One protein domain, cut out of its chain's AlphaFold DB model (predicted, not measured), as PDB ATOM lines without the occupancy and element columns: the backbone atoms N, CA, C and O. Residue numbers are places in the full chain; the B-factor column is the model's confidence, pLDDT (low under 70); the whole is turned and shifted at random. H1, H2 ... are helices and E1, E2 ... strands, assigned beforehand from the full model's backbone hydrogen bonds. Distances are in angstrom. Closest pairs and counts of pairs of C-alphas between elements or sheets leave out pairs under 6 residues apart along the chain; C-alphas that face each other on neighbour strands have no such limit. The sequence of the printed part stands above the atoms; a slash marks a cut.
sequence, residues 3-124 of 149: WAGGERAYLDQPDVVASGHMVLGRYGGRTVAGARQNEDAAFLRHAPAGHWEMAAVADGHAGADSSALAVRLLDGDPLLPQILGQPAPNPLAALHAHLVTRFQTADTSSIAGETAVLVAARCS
ATOM      1  N   TRP A   3      37.449 -27.774 -30.864       97.94
ATOM      2  CA  TRP A   3      38.830 -27.804 -30.404       97.94
ATOM      3  C   TRP A   3      39.627 -26.753 -31.176       97.94
ATOM      4  O   TRP A   3      39.394 -26.584 -32.369       97.94
ATOM      5  N   ALA A   4      40.563 -26.084 -30.508       97.75
ATOM      6  CA  ALA A   4      41.583 -25.259 -31.146       97.75
ATOM      7  C   ALA A   4      42.971 -25.646 -30.621       97.75
ATOM      8  O   ALA A   4      43.138 -25.958 -29.437       97.75
ATOM      9  N   GLY A   5      43.979 -25.604 -31.486       97.19
ATOM     10  CA  GLY A   5      45.351 -25.978 -31.159       97.19
ATOM     11  C   GLY A   5      45.979 -25.096 -30.077       97.19
ATOM     12  O   GLY A   5      46.766 -25.597 -29.273       97.19
ATOM     13  N   GLY A   6      45.529 -23.841 -29.955       95.00
ATOM     14  CA  GLY A   6      45.890 -22.943 -28.851       95.00
ATOM     15  C   GLY A   6      45.388 -23.396 -27.471       95.00
ATOM     16  O   GLY A   6      46.007 -23.072 -26.463       95.00
ATOM     17  N   GLU A   7      44.306 -24.184 -27.399       95.12
ATOM     18  CA  GLU A   7      43.831 -24.785 -26.141       95.12
ATOM     19  C   GLU A   7      44.643 -26.042 -25.796       95.12
ATOM     20  O   GLU A   7      45.004 -26.276 -24.641       95.12
ATOM     21  N   ARG A   8      44.918 -26.875 -26.807       95.88
ATOM     22  CA  ARG A   8      45.776 -28.058 -26.688       95.88
ATOM     23  C   ARG A   8      46.350 -28.435 -28.046       95.88
ATOM     24  O   ARG A   8      45.605 -28.842 -28.930       95.88
ATOM     25  N   ALA A   9      47.673 -28.382 -28.175       97.12
ATOM     26  CA  ALA A   9      48.329 -28.507 -29.476       97.12
ATOM     27  C   ALA A   9      48.450 -29.946 -30.015       97.12
ATOM     28  O   ALA A   9      48.595 -30.138 -31.220       97.12
ATOM     29  N   TYR A  10      48.395 -30.959 -29.141       97.81
ATOM     30  CA  TYR A  10      48.620 -32.371 -29.503       97.81
ATOM     31  C   TYR A  10      49.922 -32.578 -30.299       97.81
ATOM     32  O   TYR A  10      49.934 -33.192 -31.366       97.81
ATOM     33  N   LEU A  11      51.020 -32.015 -29.780       97.81
ATOM     34  CA  LEU A  11      52.368 -32.268 -30.289       97.81
ATOM     35  C   LEU A  11      52.852 -33.643 -29.823       97.81
ATOM     36  O   LEU A  11      52.533 -34.070 -28.713       97.81
ATOM     37  N   ASP A  12      53.623 -34.316 -30.677       97.88
ATOM     38  CA  ASP A  12      54.265 -35.628 -30.483       97.88
ATOM     39  C   ASP A  12      53.323 -36.830 -30.313       97.88
ATOM     40  O   ASP A  12      53.676 -37.942 -30.718       97.88
ATOM     41  N   GLN A  13      52.119 -36.616 -29.784       96.56
ATOM     42  CA  GLN A  13      51.113 -37.641 -29.559       96.56
ATOM     43  C   GLN A  13      49.797 -37.266 -30.253       96.56
ATOM     44  O   GLN A  13      49.180 -36.263 -29.877       96.56
ATOM     45  N   PRO A  14      49.338 -38.064 -31.237       96.38
ATOM     46  CA  PRO A  14      48.021 -37.870 -31.815       96.38
ATOM     47  C   PRO A  14      46.943 -38.195 -30.784       96.38
ATOM     48  O   PRO A  14      47.096 -39.084 -29.943       96.38
ATOM     49  N   ASP A  15      45.826 -37.499 -30.899       97.88
ATOM     50  CA  ASP A  15      44.622 -37.758 -30.131       97.88
ATOM     51  C   ASP A  15      43.453 -38.024 -31.083       97.88
ATOM     52  O   ASP A  15      43.356 -37.424 -32.156       97.88
ATOM     53  N   VAL A  16      42.580 -38.951 -30.698       97.56
ATOM     54  CA  VAL A  16      41.387 -39.309 -31.461       97.56
ATOM     55  C   VAL A  16      40.183 -39.223 -30.540       97.56
ATOM     56  O   VAL A  16      40.153 -39.855 -29.485       97.56
ATOM     57  N   VAL A  17      39.165 -38.479 -30.964       96.00
ATOM     58  CA  VAL A  17      37.918 -38.327 -30.218       96.00
ATOM     59  C   VAL A  17      36.711 -38.618 -31.102       96.00
ATOM     60  O   VAL A  17      36.632 -38.170 -32.244       96.00
ATOM     61  N   ALA A  18      35.764 -39.389 -30.570       95.06
ATOM     62  CA  ALA A  18      34.504 -39.695 -31.235       95.06
ATOM     63  C   ALA A  18      33.392 -38.746 -30.759       95.06
ATOM     64  O   ALA A  18      33.296 -38.435 -29.571       95.06
ATOM     65  N   SER A  19      32.534 -38.312 -31.684       92.06
ATOM     66  CA  SER A  19      31.319 -37.540 -31.404       92.06
ATOM     67  C   SER A  19      30.199 -38.018 -32.326       92.06
ATOM     68  O   SER A  19      30.168 -37.677 -33.509       92.06
ATOM     69  N   GLY A  20      29.276 -38.820 -31.789       88.31
ATOM     70  CA  GLY A  20      28.250 -39.477 -32.601       88.31
ATOM     71  C   GLY A  20      28.884 -40.426 -33.622       88.31
ATOM     72  O   GLY A  20      29.670 -41.293 -33.249       88.31
ATOM     73  N   HIS A  21      28.563 -40.240 -34.904       89.44
ATOM     74  CA  HIS A  21      29.122 -41.018 -36.021       89.44
ATOM     75  C   HIS A  21      30.397 -40.411 -36.626       89.44
ATOM     76  O   HIS A  21      30.940 -40.949 -37.587       89.44
ATOM     77  N   MET A  22      30.884 -39.299 -36.070       93.94
ATOM     78  CA  MET A  22      32.085 -38.617 -36.539       93.94
ATOM     79  C   MET A  22      33.274 -38.917 -35.627       93.94
ATOM     80  O   MET A  22      33.132 -39.056 -34.410       93.94
ATOM     81  N   VAL A  23      34.463 -38.955 -36.225       96.12
ATOM     82  CA  VAL A  23      35.740 -39.113 -35.525       96.12
ATOM     83  C   VAL A  23      36.645 -37.945 -35.900       96.12
ATOM     84  O   VAL A  23      36.821 -37.653 -37.081       96.12
ATOM     85  N   LEU A  24      37.217 -37.285 -34.895       97.19
ATOM     86  CA  LEU A  24      38.191 -36.211 -35.057       97.19
ATOM     87  C   LEU A  24      39.570 -36.699 -34.611       97.19
ATOM     88  O   LEU A  24      39.756 -37.057 -33.447       97.19
ATOM     89  N   GLY A  25      40.531 -36.677 -35.532       97.62
ATOM     90  CA  GLY A  25      41.952 -36.815 -35.228       97.62
ATOM     91  C   GLY A  25      42.594 -35.444 -35.021       97.62
ATOM     92  O   GLY A  25      42.317 -34.516 -35.777       97.62
ATOM     93  N   ARG A  26      43.441 -35.314 -34.000       97.56
ATOM     94  CA  ARG A  26      44.133 -34.073 -33.635       97.56
ATOM     95  C   ARG A  26      45.619 -34.354 -33.503       97.56
ATOM     96  O   ARG A  26      46.015 -35.211 -32.713       97.56
ATOM     97  N   TYR A  27      46.435 -33.654 -34.279       97.69
ATOM     98  CA  TYR A  27      47.879 -33.830 -34.254       97.69
ATOM     99  C   TYR A  27      48.584 -32.583 -34.784       97.69
ATOM    100  O   TYR A  27      48.347 -32.186 -35.917       97.69
ATOM    101  N   GLY A  28      49.449 -31.981 -33.969       96.56
ATOM    102  CA  GLY A  28      50.176 -30.753 -34.315       96.56
ATOM    103  C   GLY A  28      51.597 -30.977 -34.831       96.56
ATOM    104  O   GLY A  28      52.368 -30.029 -34.940       96.56
ATOM    105  N   GLY A  29      51.980 -32.225 -35.111       96.81
ATOM    106  CA  GLY A  29      53.331 -32.568 -35.558       96.81
ATOM    107  C   GLY A  29      54.280 -32.971 -34.427       96.81
ATOM    108  O   GLY A  29      53.877 -33.154 -33.278       96.81
ATOM    109  N   ARG A  30      55.562 -33.162 -34.773       97.75
ATOM    110  CA  ARG A  30      56.617 -33.577 -33.832       97.75
ATOM    111  C   ARG A  30      57.515 -32.419 -33.432       97.75
ATOM    112  O   ARG A  30      58.058 -31.737 -34.302       97.75
ATOM    113  N   THR A  31      57.791 -32.287 -32.141       97.62
ATOM    114  CA  THR A  31      58.728 -31.287 -31.610       97.62
ATOM    115  C   THR A  31      60.150 -31.523 -32.108       97.62
ATOM    116  O   THR A  31      60.831 -30.578 -32.501       97.62
ATOM    117  N   VAL A  32      60.571 -32.789 -32.226       97.62
ATOM    118  CA  VAL A  32      61.881 -33.158 -32.804       97.62
ATOM    119  C   VAL A  32      62.024 -32.780 -34.283       97.62
ATOM    120  O   VAL A  32      63.141 -32.664 -34.775       97.62
ATOM    121  N   ALA A  33      60.908 -32.577 -34.988       96.44
ATOM    122  CA  ALA A  33      60.874 -32.107 -36.373       96.44
ATOM    123  C   ALA A  33      60.648 -30.586 -36.479       96.44
ATOM    124  O   ALA A  33      60.479 -30.068 -37.577       96.44
ATOM    125  N   GLY A  34      60.643 -29.868 -35.349       97.06
ATOM    126  CA  GLY A  34      60.524 -28.412 -35.300       97.06
ATOM    127  C   GLY A  34      59.117 -27.875 -35.038       97.06
ATOM    128  O   GLY A  34      58.961 -26.656 -34.994       97.06
ATOM    129  N   ALA A  35      58.105 -28.726 -34.823       96.75
ATOM    130  CA  ALA A  35      56.773 -28.252 -34.450       96.75
ATOM    131  C   ALA A  35      56.801 -27.598 -33.058       96.75
ATOM    132  O   ALA A  35      57.312 -28.178 -32.098       96.75
ATOM    133  N   ARG A  36      56.259 -26.382 -32.945       95.88
ATOM    134  CA  ARG A  36      56.229 -25.607 -31.685       95.88
ATOM    135  C   ARG A  36      54.824 -25.309 -31.183       95.88
ATOM    136  O   ARG A  36      54.650 -24.993 -30.013       95.88
ATOM    137  N   GLN A  37      53.843 -25.398 -32.066       95.88
ATOM    138  CA  GLN A  37      52.454 -25.060 -31.811       95.88
ATOM    139  C   GLN A  37      51.569 -25.811 -32.800       95.88
ATOM    140  O   GLN A  37      52.065 -26.399 -33.761       95.88
ATOM    141  N   ASN A  38      50.269 -25.765 -32.549       97.69
ATOM    142  CA  ASN A  38      49.254 -26.165 -33.501       97.69
ATOM    143  C   ASN A  38      48.312 -24.976 -33.663       97.69
ATOM    144  O   ASN A  38      47.737 -24.511 -32.676       97.69
ATOM    145  N   GLU A  39      48.239 -24.448 -34.875       97.88
ATOM    146  CA  GLU A  39      47.437 -23.271 -35.209       97.88
ATOM    147  C   GLU A  39      46.035 -23.675 -35.679       97.88
ATOM    148  O   GLU A  39      45.156 -22.824 -35.783       97.88
ATOM    149  N   ASP A  40      45.790 -24.972 -35.881       98.19
ATOM    150  CA  ASP A  40      44.554 -25.483 -36.455       98.19
ATOM    151  C   ASP A  40      43.425 -25.553 -35.431       98.19
ATOM    152  O   ASP A  40      43.624 -25.595 -34.213       98.19
ATOM    153  N   ALA A  41      42.200 -25.640 -35.934       98.50
ATOM    154  CA  ALA A  41      41.025 -25.899 -35.124       98.50
ATOM    155  C   ALA A  41      40.071 -26.868 -35.825       98.50
ATOM    156  O   ALA A  41      40.109 -27.063 -37.038       98.50
ATOM    157  N   ALA A  42      39.183 -27.486 -35.053       98.50
ATOM    158  CA  ALA A  42      38.143 -28.345 -35.591       98.50
ATOM    159  C   ALA A  42      36.825 -28.204 -34.832       98.50
ATOM    160  O   ALA A  42      36.778 -27.910 -33.633       98.50
ATOM    161  N   PHE A  43      35.736 -28.459 -35.543       98.31
ATOM    162  CA  PHE A  43      34.375 -28.394 -35.041       98.31
ATOM    163  C   PHE A  43      33.592 -29.604 -35.532       98.31
ATOM    164  O   PHE A  43      33.629 -29.930 -36.712       98.31
ATOM    165  N   LEU A  44      32.865 -30.250 -34.625       97.75
ATOM    166  CA  LEU A  44      31.929 -31.327 -34.925       97.75
ATOM    167  C   LEU A  44      30.584 -31.010 -34.277       97.75
ATOM    168  O   LEU A  44      30.510 -30.744 -33.070       97.75
ATOM    169  N   ARG A  45      29.501 -31.111 -35.040       96.00
ATOM    170  CA  ARG A  45      28.138 -30.998 -34.519       96.00
ATOM    171  C   ARG A  45      27.205 -31.919 -35.282       96.00
ATOM    172  O   ARG A  45      27.313 -32.065 -36.488       96.00
ATOM    173  N   HIS A  46      26.283 -32.545 -34.571       94.06
ATOM    174  CA  HIS A  46      25.299 -33.436 -35.161       94.06
ATOM    175  C   HIS A  46      23.974 -33.321 -34.421       94.06
ATOM    176  O   HIS A  46      23.934 -32.952 -33.243       94.06
ATOM    177  N   ALA A  47      22.894 -33.671 -35.110       92.38
ATOM    178  CA  ALA A  47      21.608 -33.879 -34.474       92.38
ATOM    179  C   ALA A  47      21.662 -35.073 -33.503       92.38
ATOM    180  O   ALA A  47      22.338 -36.065 -33.798       92.38
ATOM    181  N   PRO A  48      20.884 -35.060 -32.404       82.81
ATOM    182  CA  PRO A  48      20.723 -36.231 -31.540       82.81
ATOM    183  C   PRO A  48      20.222 -37.475 -32.290       82.81
ATOM    184  O   PRO A  48      20.666 -38.580 -32.013       82.81
ATOM    185  N   ALA A  49      19.334 -37.284 -33.271       81.44
ATOM    186  CA  ALA A  49      18.761 -38.360 -34.083       81.44
ATOM    187  C   ALA A  49      19.556 -38.665 -35.371       81.44
ATOM    188  O   ALA A  49      19.070 -39.396 -36.225       81.44
ATOM    189  N   GLY A  50      20.744 -38.074 -35.561       83.06
ATOM    190  CA  GLY A  50      21.631 -38.374 -36.700       83.06
ATOM    191  C   GLY A  50      21.151 -37.906 -38.083       83.06
ATOM    192  O   GLY A  50      21.815 -38.192 -39.083       83.06
ATOM    193  N   HIS A  51      20.034 -37.171 -38.149       89.00
ATOM    194  CA  HIS A  51      19.453 -36.695 -39.409       89.00
ATOM    195  C   HIS A  51      20.271 -35.581 -40.084       89.00
ATOM    196  O   HIS A  51      20.140 -35.347 -41.284       89.00
ATOM    197  N   TRP A  52      21.164 -34.928 -39.340       92.56
ATOM    198  CA  TRP A  52      22.236 -34.131 -39.918       92.56
ATOM    199  C   TRP A  52      23.506 -34.204 -39.080       92.56
ATOM    200  O   TRP A  52      23.471 -34.417 -37.863       92.56
ATOM    201  N   GLU A  53      24.630 -33.984 -39.747       94.94
ATOM    202  CA  GLU A  53      25.945 -33.813 -39.144       94.94
ATOM    203  C   GLU A  53      26.755 -32.786 -39.931       94.94
ATOM    204  O   GLU A  53      26.560 -32.587 -41.131       94.94
ATOM    205  N   MET A  54      27.651 -32.114 -39.226       96.62
ATOM    206  CA  MET A  54      28.513 -31.075 -39.746       96.62
ATOM    207  C   MET A  54      29.875 -31.182 -39.073       96.62
ATOM    208  O   MET A  54      29.979 -31.250 -37.845       96.62
ATOM    209  N   ALA A  55      30.912 -31.145 -39.895       97.81
ATOM    210  CA  ALA A  55      32.296 -31.070 -39.484       97.81
ATOM    211  C   ALA A  55      32.952 -29.850 -40.131       97.81
ATOM    212  O   ALA A  55      32.632 -29.482 -41.261       97.81
ATOM    213  N   ALA A  56      33.890 -29.239 -39.422       98.31
ATOM    214  CA  ALA A  56      34.782 -28.252 -39.995       98.31
ATOM    215  C   ALA A  56      36.203 -28.447 -39.474       98.31
ATOM    216  O   ALA A  56      36.394 -28.790 -38.305       98.31
ATOM    217  N   VAL A  57      37.176 -28.198 -40.342       98.50
ATOM    218  CA  VAL A  57      38.588 -28.038 -39.985       98.50
ATOM    219  C   VAL A  57      39.033 -26.656 -40.440       98.50
ATOM    220  O   VAL A  57      38.627 -26.194 -41.507       98.50
ATOM    221  N   ALA A  58      39.808 -25.986 -39.601       98.50
ATOM    222  CA  ALA A  58      40.340 -24.661 -39.850       98.50
ATOM    223  C   ALA A  58      41.864 -24.739 -39.798       98.50
ATOM    224  O   ALA A  58      42.408 -25.151 -38.777       98.50
ATOM    225  N   ASP A  59      42.506 -24.369 -40.898       98.19
ATOM    226  CA  ASP A  59      43.957 -24.234 -41.027       98.19
ATOM    227  C   ASP A  59      44.321 -22.816 -40.595       98.19
ATOM    228  O   ASP A  59      43.820 -21.851 -41.183       98.19
ATOM    229  N   GLY A  60      45.050 -22.686 -39.489       97.19
ATOM    230  CA  GLY A  60      45.431 -21.395 -38.923       97.19
ATOM    231  C   GLY A  60      46.849 -21.018 -39.323       97.19
ATOM    232  O   GLY A  60      47.723 -21.870 -39.408       97.19
ATOM    233  N   HIS A  61      47.094 -19.726 -39.516       95.38
ATOM    234  CA  HIS A  61      48.438 -19.211 -39.734       95.38
ATOM    235  C   HIS A  61      48.706 -17.986 -38.863       95.38
ATOM    236  O   HIS A  61      47.862 -17.092 -38.766       95.38
ATOM    237  N   ALA A  62      49.913 -17.923 -38.291       94.88
ATOM    238  CA  ALA A  62      50.383 -16.842 -37.423       94.88
ATOM    239  C   ALA A  62      49.594 -16.721 -36.103       94.88
ATOM    240  O   ALA A  62      49.239 -15.631 -35.653       94.88
ATOM    241  N   GLY A  63      49.374 -17.866 -35.462       95.25
ATOM    242  CA  GLY A  63      48.648 -18.053 -34.214       95.25
ATOM    243  C   GLY A  63      47.397 -18.915 -34.389       95.25
ATOM    244  O   GLY A  63      46.954 -19.193 -35.497       95.25
ATOM    245  N   ALA A  64      46.810 -19.332 -33.265       97.31
ATOM    246  CA  ALA A  64      45.571 -20.117 -33.246       97.31
ATOM    247  C   ALA A  64      44.304 -19.253 -33.086       97.31
ATOM    248  O   ALA A  64      43.200 -19.788 -33.013       97.31
ATOM    249  N   ASP A  65      44.434 -17.929 -32.979       97.88
ATOM    250  CA  ASP A  65      43.311 -17.047 -32.637       97.88
ATOM    251  C   ASP A  65      42.269 -16.972 -33.763       97.88
ATOM    252  O   ASP A  65      41.064 -17.021 -33.499       97.88
ATOM    253  N   SER A  66      42.722 -16.911 -35.019       98.00
ATOM    254  CA  SER A  66      41.870 -16.887 -36.215       98.00
ATOM    255  C   SER A  66      41.061 -18.182 -36.372       98.00
ATOM    256  O   SER A  66      39.835 -18.141 -36.524       98.00
ATOM    257  N   SER A  67      41.709 -19.343 -36.257       98.38
ATOM    258  CA  SER A  67      41.063 -20.658 -36.337       98.38
ATOM    259  C   SER A  67      40.141 -20.912 -35.135       98.38
ATOM    260  O   SER A  67      39.024 -21.420 -35.294       98.38
ATOM    261  N   ALA A  68      40.540 -20.476 -33.933       98.19
ATOM    262  CA  ALA A  68      39.713 -20.533 -32.732       98.19
ATOM    263  C   ALA A  68      38.453 -19.670 -32.867       98.19
ATOM    264  O   ALA A  68      37.364 -20.110 -32.476       98.19
ATOM    265  N   LEU A  69      38.561 -18.462 -33.435       98.19
ATOM    266  CA  LEU A  69      37.399 -17.631 -33.743       98.19
ATOM    267  C   LEU A  69      36.473 -18.344 -34.731       98.19
ATOM    268  O   LEU A  69      35.271 -18.408 -34.475       98.19
ATOM    269  N   ALA A  70      37.009 -18.917 -35.811       98.25
ATOM    270  CA  ALA A  70      36.209 -19.618 -36.809       98.25
ATOM    271  C   ALA A  70      35.350 -20.732 -36.187       98.25
ATOM    272  O   ALA A  70      34.127 -20.743 -36.360       98.25
ATOM    273  N   VAL A  71      35.939 -21.624 -35.383       98.38
ATOM    274  CA  VAL A  71      35.167 -22.702 -34.735       98.38
ATOM    275  C   VAL A  71      34.237 -22.192 -33.633       98.38
ATOM    276  O   VAL A  71      33.177 -22.778 -33.418       98.38
ATOM    277  N   ARG A  72      34.572 -21.085 -32.954       98.00
ATOM    278  CA  ARG A  72      33.668 -20.421 -31.997       98.00
ATOM    279  C   ARG A  72      32.455 -19.811 -32.685       98.00
ATOM    280  O   ARG A  72      31.362 -19.882 -32.132       98.00
ATOM    281  N   LEU A  73      32.626 -19.225 -33.870       98.19
ATOM    282  CA  LEU A  73      31.512 -18.715 -34.660       98.19
ATOM    283  C   LEU A  73      30.575 -19.860 -35.030       98.19
ATOM    284  O   LEU A  73      29.377 -19.708 -34.830       98.19
ATOM    285  N   LEU A  74      31.084 -21.003 -35.488       98.19
ATOM    286  CA  LEU A  74      30.245 -22.172 -35.784       98.19
ATOM    287  C   LEU A  74      29.546 -22.720 -34.530       98.19
ATOM    288  O   LEU A  74      28.353 -23.021 -34.547       98.19
ATOM    289  N   ASP A  75      30.264 -22.818 -33.412       97.44
ATOM    290  CA  ASP A  75      29.705 -23.354 -32.172       97.44
ATOM    291  C   ASP A  75      28.663 -22.413 -31.537       97.44
ATOM    292  O   ASP A  75      27.636 -22.848 -31.018       97.44
ATOM    293  N   GLY A  76      28.850 -21.103 -31.650       96.44
ATOM    294  CA  GLY A  76      27.885 -20.109 -31.183       96.44
ATOM    295  C   GLY A  76      26.705 -19.878 -32.129       96.44
ATOM    296  O   GLY A  76      25.974 -18.910 -31.938       96.44
ATOM    297  N   ASP A  77      26.548 -20.668 -33.193       97.00
ATOM    298  CA  ASP A  77      25.532 -20.424 -34.214       97.00
ATOM    299  C   ASP A  77      24.216 -21.172 -33.934       97.00
ATOM    300  O   ASP A  77      24.173 -22.408 -34.040       97.00
ATOM    301  N   PRO A  78      23.126 -20.455 -33.592       95.38
ATOM    302  CA  PRO A  78      21.833 -21.070 -33.325       95.38
ATOM    303  C   PRO A  78      21.056 -21.430 -34.600       95.38
ATOM    304  O   PRO A  78      20.064 -22.150 -34.502       95.38
ATOM    305  N   LEU A  79      21.467 -20.948 -35.781       95.50
ATOM    306  CA  LEU A  79      20.754 -21.190 -37.040       95.50
ATOM    307  C   LEU A  79      21.203 -22.476 -37.739       95.50
ATOM    308  O   LEU A  79      20.436 -23.032 -38.523       95.50
ATOM    309  N   LEU A  80      22.387 -23.011 -37.414       94.94
ATOM    310  CA  LEU A  80      22.875 -24.264 -38.010       94.94
ATOM    311  C   LEU A  80      21.876 -25.428 -37.889       94.94
ATOM    312  O   LEU A  80      21.619 -26.071 -38.906       94.94
ATOM    313  N   PRO A  81      21.250 -25.699 -36.723       92.75
ATOM    314  CA  PRO A  81      20.255 -26.764 -36.625       92.75
ATOM    315  C   PRO A  81      19.022 -26.530 -37.502       92.75
ATOM    316  O   PRO A  81      18.421 -27.494 -37.959       92.75
ATOM    317  N   GLN A  82      18.640 -25.272 -37.740       91.94
ATOM    318  CA  GLN A  82      17.486 -24.938 -38.577       91.94
ATOM    319  C   GLN A  82      17.812 -25.152 -40.057       91.94
ATOM    320  O   GLN A  82      17.052 -25.807 -40.762       91.94
ATOM    321  N   ILE A  83      18.973 -24.666 -40.501       93.25
ATOM    322  CA  ILE A  83      19.447 -24.806 -41.883       93.25
ATOM    323  C   ILE A  83      19.668 -26.279 -42.246       93.25
ATOM    324  O   ILE A  83      19.304 -26.709 -43.337       93.25
ATOM    325  N   LEU A  84      20.271 -27.051 -41.337       92.62
ATOM    326  CA  LEU A  84      20.657 -28.442 -41.589       92.62
ATOM    327  C   LEU A  84      19.559 -29.456 -41.249       92.62
ATOM    328  O   LEU A  84      19.590 -30.572 -41.765       92.62
ATOM    329  N   GLY A  85      18.629 -29.099 -40.361       89.56
ATOM    330  CA  GLY A  85      17.589 -29.997 -39.858       89.56
ATOM    331  C   GLY A  85      16.254 -29.921 -40.588       89.56
ATOM    332  O   GLY A  85      15.412 -30.787 -40.368       89.56
ATOM    333  N   GLN A  86      16.037 -28.921 -41.445       82.31
ATOM    334  CA  GLN A  86      14.800 -28.806 -42.214       82.31
ATOM    335  C   GLN A  86      14.936 -29.433 -43.609       82.31
ATOM    336  O   GLN A  86      15.982 -29.288 -44.249       82.31
ATOM    337  N   PRO A  87      13.873 -30.076 -44.128       76.06
ATOM    338  CA  PRO A  87      13.789 -30.425 -45.539       76.06
ATOM    339  C   PRO A  87      13.840 -29.144 -46.381       76.06
ATOM    340  O   PRO A  87      12.865 -28.403 -46.483       76.06
ATOM    341  N   ALA A  88      14.997 -28.866 -46.969       74.31
ATOM    342  CA  ALA A  88      15.190 -27.766 -47.901       74.31
ATOM    343  C   ALA A  88      15.556 -28.333 -49.278       74.31
ATOM    344  O   ALA A  88      16.260 -29.341 -49.351       74.31
ATOM    345  N   PRO A  89      15.156 -27.681 -50.386       78.62
ATOM    346  CA  PRO A  89      15.587 -28.094 -51.721       78.62
ATOM    347  C   PRO A  89      17.113 -28.090 -51.884       78.62
ATOM    348  O   PRO A  89      17.655 -28.863 -52.667       78.62
ATOM    349  N   ASN A  90      17.814 -27.213 -51.153       86.44
ATOM    350  CA  ASN A  90      19.269 -27.116 -51.188       86.44
ATOM    351  C   ASN A  90      19.849 -26.631 -49.838       86.44
ATOM    352  O   ASN A  90      20.211 -25.456 -49.707       86.44
ATOM    353  N   PRO A  91      19.935 -27.507 -48.818       88.31
ATOM    354  CA  PRO A  91      20.431 -27.134 -47.491       88.31
ATOM    355  C   PRO A  91      21.905 -26.711 -47.521       88.31
ATOM    356  O   PRO A  91      22.311 -25.853 -46.743       88.31
ATOM    357  N   LEU A  92      22.704 -27.243 -48.454       90.88
ATOM    358  CA  LEU A  92      24.114 -26.876 -48.598       90.88
ATOM    359  C   LEU A  92      24.298 -25.462 -49.156       90.88
ATOM    360  O   LEU A  92      25.177 -24.745 -48.687       90.88
ATOM    361  N   ALA A  93      23.468 -25.025 -50.108       93.00
ATOM    362  CA  ALA A  93      23.511 -23.641 -50.584       93.00
ATOM    363  C   ALA A  93      23.080 -22.650 -49.493       93.00
ATOM    364  O   ALA A  93      23.721 -21.612 -49.326       93.00
ATOM    365  N   ALA A  94      22.041 -22.987 -48.719       93.81
ATOM    366  CA  ALA A  94      21.614 -22.182 -47.575       93.81
ATOM    367  C   ALA A  94      22.710 -22.103 -46.499       93.81
ATOM    368  O   ALA A  94      23.020 -21.016 -46.014       93.81
ATOM    369  N   LEU A  95      23.353 -23.235 -46.187       95.62
ATOM    370  CA  LEU A  95      24.503 -23.292 -45.288       95.62
ATOM    371  C   LEU A  95      25.648 -22.419 -45.802       95.62
ATOM    372  O   LEU A  95      26.177 -21.614 -45.046       95.62
ATOM    373  N   HIS A  96      26.016 -22.549 -47.075       96.38
ATOM    374  CA  HIS A  96      27.102 -21.774 -47.666       96.38
ATOM    375  C   HIS A  96      26.851 -20.267 -47.553       96.38
ATOM    376  O   HIS A  96      27.694 -19.555 -47.015       96.38
ATOM    377  N   ALA A  97      25.685 -19.790 -48.001       96.56
ATOM    378  CA  ALA A  97      25.338 -18.372 -47.936       96.56
ATOM    379  C   ALA A  97      25.374 -17.846 -46.492       96.56
ATOM    380  O   ALA A  97      25.971 -16.803 -46.224       96.56
ATOM    381  N   HIS A  98      24.802 -18.608 -45.555       97.44
ATOM    382  CA  HIS A  98      24.795 -18.266 -44.136       97.44
ATOM    383  C   HIS A  98      26.206 -18.177 -43.543       97.44
ATOM    384  O   HIS A  98      26.542 -17.192 -42.885       97.44
ATOM    385  N   LEU A  99      27.058 -19.169 -43.812       97.88
ATOM    386  CA  LEU A  99      28.436 -19.190 -43.320       97.88
ATOM    387  C   LEU A  99      29.275 -18.054 -43.907       97.88
ATOM    388  O   LEU A  99      30.025 -17.422 -43.168       97.88
ATOM    389  N   VAL A 100      29.120 -17.756 -45.202       97.88
ATOM    390  CA  VAL A 100      29.795 -16.620 -45.845       97.88
ATOM    391  C   VAL A 100      29.417 -15.318 -45.145       97.88
ATOM    392  O   VAL A 100      30.307 -14.589 -44.711       97.88
ATOM    393  N   THR A 101      28.121 -15.051 -44.958       98.19
ATOM    394  CA  THR A 101      27.668 -13.854 -44.235       98.19
ATOM    395  C   THR A 101      28.208 -13.820 -42.808       98.19
ATOM    396  O   THR A 101      28.715 -12.791 -42.367       98.19
ATOM    397  N   ARG A 102      28.147 -14.940 -42.079       97.19
ATOM    398  CA  ARG A 102      28.618 -15.022 -40.692       97.19
ATOM    399  C   ARG A 102      30.114 -14.734 -40.555       97.19
ATOM    400  O   ARG A 102      30.492 -13.987 -39.660       97.19
ATOM    401  N   PHE A 103      30.958 -15.292 -41.422       96.94
ATOM    402  CA  PHE A 103      32.397 -15.015 -41.390       96.94
ATOM    403  C   PHE A 103      32.727 -13.587 -41.842       96.94
ATOM    404  O   PHE A 103      33.574 -12.949 -41.231       96.94
ATOM    405  N   GLN A 104      32.026 -13.049 -42.845       96.44
ATOM    406  CA  GLN A 104      32.230 -11.671 -43.322       96.44
ATOM    407  C   GLN A 104      31.811 -10.601 -42.307       96.44
ATOM    408  O   GLN A 104      32.302  -9.478 -42.360       96.44
ATOM    409  N   THR A 105      30.880 -10.931 -41.413       97.00
ATOM    410  CA  THR A 105      30.359 -10.010 -40.388       97.00
ATOM    411  C   THR A 105      31.010 -10.198 -39.024       97.00
ATOM    412  O   THR A 105      30.674  -9.481 -38.081       97.00
ATOM    413  N   ALA A 106      31.935 -11.149 -38.897       96.56
ATOM    414  CA  ALA A 106      32.677 -11.352 -37.669       96.56
ATOM    415  C   ALA A 106      33.617 -10.168 -37.409       96.56
ATOM    416  O   ALA A 106      34.310  -9.701 -38.312       96.56
ATOM    417  N   ASP A 107      33.672  -9.707 -36.161       96.25
ATOM    418  CA  ASP A 107      34.688  -8.743 -35.752       96.25
ATOM    419  C   ASP A 107      36.039  -9.453 -35.604       96.25
ATOM    420  O   ASP A 107      36.242 -10.262 -34.696       96.25
ATOM    421  N   THR A 108      36.954  -9.152 -36.522       96.19
ATOM    422  CA  THR A 108      38.327  -9.669 -36.531       96.19
ATOM    423  C   THR A 108      39.357  -8.592 -36.191       96.19
ATOM    424  O   THR A 108      40.551  -8.833 -36.324       96.19
ATOM    425  N   SER A 109      38.932  -7.399 -35.754       95.94
ATOM    426  CA  SER A 109      39.818  -6.235 -35.566       95.94
ATOM    427  C   SER A 109      40.924  -6.448 -34.525       95.94
ATOM    428  O   SER A 109      41.979  -5.820 -34.604       95.94
ATOM    429  N   SER A 110      40.693  -7.344 -33.565       95.06
ATOM    430  CA  SER A 110      41.634  -7.713 -32.500       95.06
ATOM    431  C   SER A 110      42.279  -9.088 -32.699       95.06
ATOM    432  O   SER A 110      42.967  -9.576 -31.805       95.06
ATOM    433  N   ILE A 111      42.055  -9.724 -33.851       96.56
ATOM    434  CA  ILE A 111      42.471 -11.101 -34.119       96.56
ATOM    435  C   ILE A 111      43.714 -11.088 -35.000       96.56
ATOM    436  O   ILE A 111      43.721 -10.482 -36.069       96.56
ATOM    437  N   ALA A 112      44.766 -11.760 -34.540       93.62
ATOM    438  CA  ALA A 112      45.981 -11.957 -35.312       93.62
ATOM    439  C   ALA A 112      45.881 -13.210 -36.192       93.62
ATOM    440  O   ALA A 112      45.228 -14.193 -35.832       93.62
ATOM    441  N   GLY A 113      46.579 -13.162 -37.324       95.62
ATOM    442  CA  GLY A 113      46.686 -14.284 -38.244       95.62
ATOM    443  C   GLY A 113      45.525 -14.404 -39.222       95.62
ATOM    444  O   GLY A 113      44.629 -13.564 -39.300       95.62
ATOM    445  N   GLU A 114      45.568 -15.476 -39.997       96.12
ATOM    446  CA  GLU A 114      44.567 -15.812 -41.005       96.12
ATOM    447  C   GLU A 114      44.140 -17.266 -40.842       96.12
ATOM    448  O   GLU A 114      44.780 -18.036 -40.123       96.12
ATOM    449  N   THR A 115      43.005 -17.634 -41.433       97.88
ATOM    450  CA  THR A 115      42.563 -19.026 -41.414       97.88
ATOM    451  C   THR A 115      41.761 -19.380 -42.657       97.88
ATOM    452  O   THR A 115      40.998 -18.558 -43.170       97.88
ATOM    453  N   ALA A 116      41.900 -20.621 -43.115       97.88
ATOM    454  CA  ALA A 116      41.038 -21.221 -44.123       97.88
ATOM    455  C   ALA A 116      40.168 -22.298 -43.471       97.88
ATOM    456  O   ALA A 116      40.670 -23.138 -42.731       97.88
ATOM    457  N   VAL A 117      38.861 -22.298 -43.753       98.19
ATOM    458  CA  VAL A 117      37.916 -23.250 -43.150       98.19
ATOM    459  C   VAL A 117      37.336 -24.169 -44.220       98.19
ATOM    460  O   VAL A 117      36.660 -23.710 -45.142       98.19
ATOM    461  N   LEU A 118      37.544 -25.476 -44.065       98.31
ATOM    462  CA  LEU A 118      36.841 -26.508 -44.822       98.31
ATOM    463  C   LEU A 118      35.646 -26.991 -44.006       98.31
ATOM    464  O   LEU A 118      35.805 -27.450 -42.877       98.31
ATOM    465  N   VAL A 119      34.458 -26.933 -44.602       98.06
ATOM    466  CA  VAL A 119      33.208 -27.383 -43.987       98.06
ATOM    467  C   VAL A 119      32.630 -28.542 -44.786       98.06
ATOM    468  O   VAL A 119      32.460 -28.444 -46.000       98.06
ATOM    469  N   ALA A 120      32.274 -29.617 -44.090       96.25
ATOM    470  CA  ALA A 120      31.524 -30.741 -44.627       96.25
ATOM    471  C   ALA A 120      30.221 -30.895 -43.842       96.25
ATOM    472  O   ALA A 120      30.218 -30.853 -42.612       96.25
ATOM    473  N   ALA A 121      29.110 -31.091 -44.544       95.00
ATOM    474  CA  ALA A 121      27.821 -31.346 -43.922       95.00
ATOM    475  C   ALA A 121      27.079 -32.447 -44.673       95.00
ATOM    476  O   ALA A 121      27.123 -32.523 -45.902       95.00
ATOM    477  N   ARG A 122      26.371 -33.283 -43.918       91.19
ATOM    478  CA  ARG A 122      25.444 -34.285 -44.436       91.19
ATOM    479  C   ARG A 122      24.085 -34.031 -43.806       91.19
ATOM    480  O   ARG A 122      23.962 -34.007 -42.586       91.19
ATOM    481  N   CYS A 123      23.069 -33.904 -44.649       88.81
ATOM    482  CA  CYS A 123      21.665 -33.860 -44.257       88.81
ATOM    483  C   CYS A 123      20.996 -35.083 -44.879       88.81
ATOM    484  O   CYS A 123      21.040 -35.255 -46.096       88.81
ATOM    485  N   SER A 124      20.409 -35.958 -44.069       78.50
ATOM    486  CA  SER A 124      19.531 -36.994 -44.604       78.50
ATOM    487  C   SER A 124      18.142 -36.400 -44.770       78.50
ATOM    488  O   SER A 124      17.530 -35.979 -43.789       78.50
TER     489      SER A 124
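This is residues 3 to 124 of the 149 residues of an uncharacterized protein of Micromonospora pallida (UniProt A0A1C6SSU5). A twisted sheet of three long strands, E3, E4 and E5, has helices over one face, H1 running along it and the helical hairpin of H2 and H3 toward one end and the E5 edge; the small hairpin of E1 and E2 is partly face to face with its other face. The long link of residues 27 to 40 loops out to one end of the longest axis. The 122 printed residues hold five named strands and three named helices, in the order E1 E2 E3 E4 H1 H2 H3 E5. Both sheets, E3 E4 E5 and E1 E2, are antiparallel, and the class is mixed, helices and strands. The whole is compact, with a radius of gyration of the C-alphas of 15.3 A, and flat, spanning 50 by 34 by 18 A.

In the larger sheet E3 is residues 41 to 46, 17.4 A long, E4 is residues 52 to 61, 30.2 A, and E5 is residues 114 to 123, 29.3 A, ending at C-alpha 123 at (21.665, -33.860, -44.257). H1 is residues 65 to 75, 15.0 A, H2 residues 80 to 85, 8.0 A, and H3 residues 91 to 104, 19.9 A. E1, residues 15 to 19, begins at C-alpha 15 at (44.622, -37.758, -30.131) and is 13.4 A long; E2, residues 22 to 26, is 13.2 A.

E4 is the inner strand of its sheet. It forms a hairpin with E3, N 43 and O 56 being 2.9 A apart, within hydrogen-bond range, and pairs antiparallel with E5, N 55 and O 120 at 2.8 A. H1, H2 and H3 on one face of this sheet make two layers, helices and strands. H1 has a height over the sheet of 7.2 A and runs along the strands, at 2 degrees to E4 on the local plane. H2 is over E4. H2 and H3 touch, a helical hairpin at a shallow tilt of 2 degrees, with the C-alphas of Leu 84 and Pro 91 closest at 6.0 A. H1 and H3 only just touch, with 3 pairs of C-alphas within 8 A; the closest are those of Ala 70 and Phe 103, 7.5 A apart. In H1, H2 and H3 every O i to N i+4 pair is within hydrogen-bond range. The hairpin E1 and E2, N 17 and O 24 at 2.9 A, makes a sandwich, two sheets face to face, with the larger sheet; the C-alphas of Ser 19 and Leu 44, the closest of E1 and E3, are 7.2 A apart. E1 and H1 are apart.

The C-alphas of Val 32 and Pro 89 are the two farthest apart, 50.3 A. The printed part has no cut. The link E2 to E3, 14 residues, is long. The mean pLDDT of the printed part is 94.9, and no printed residue is under 70.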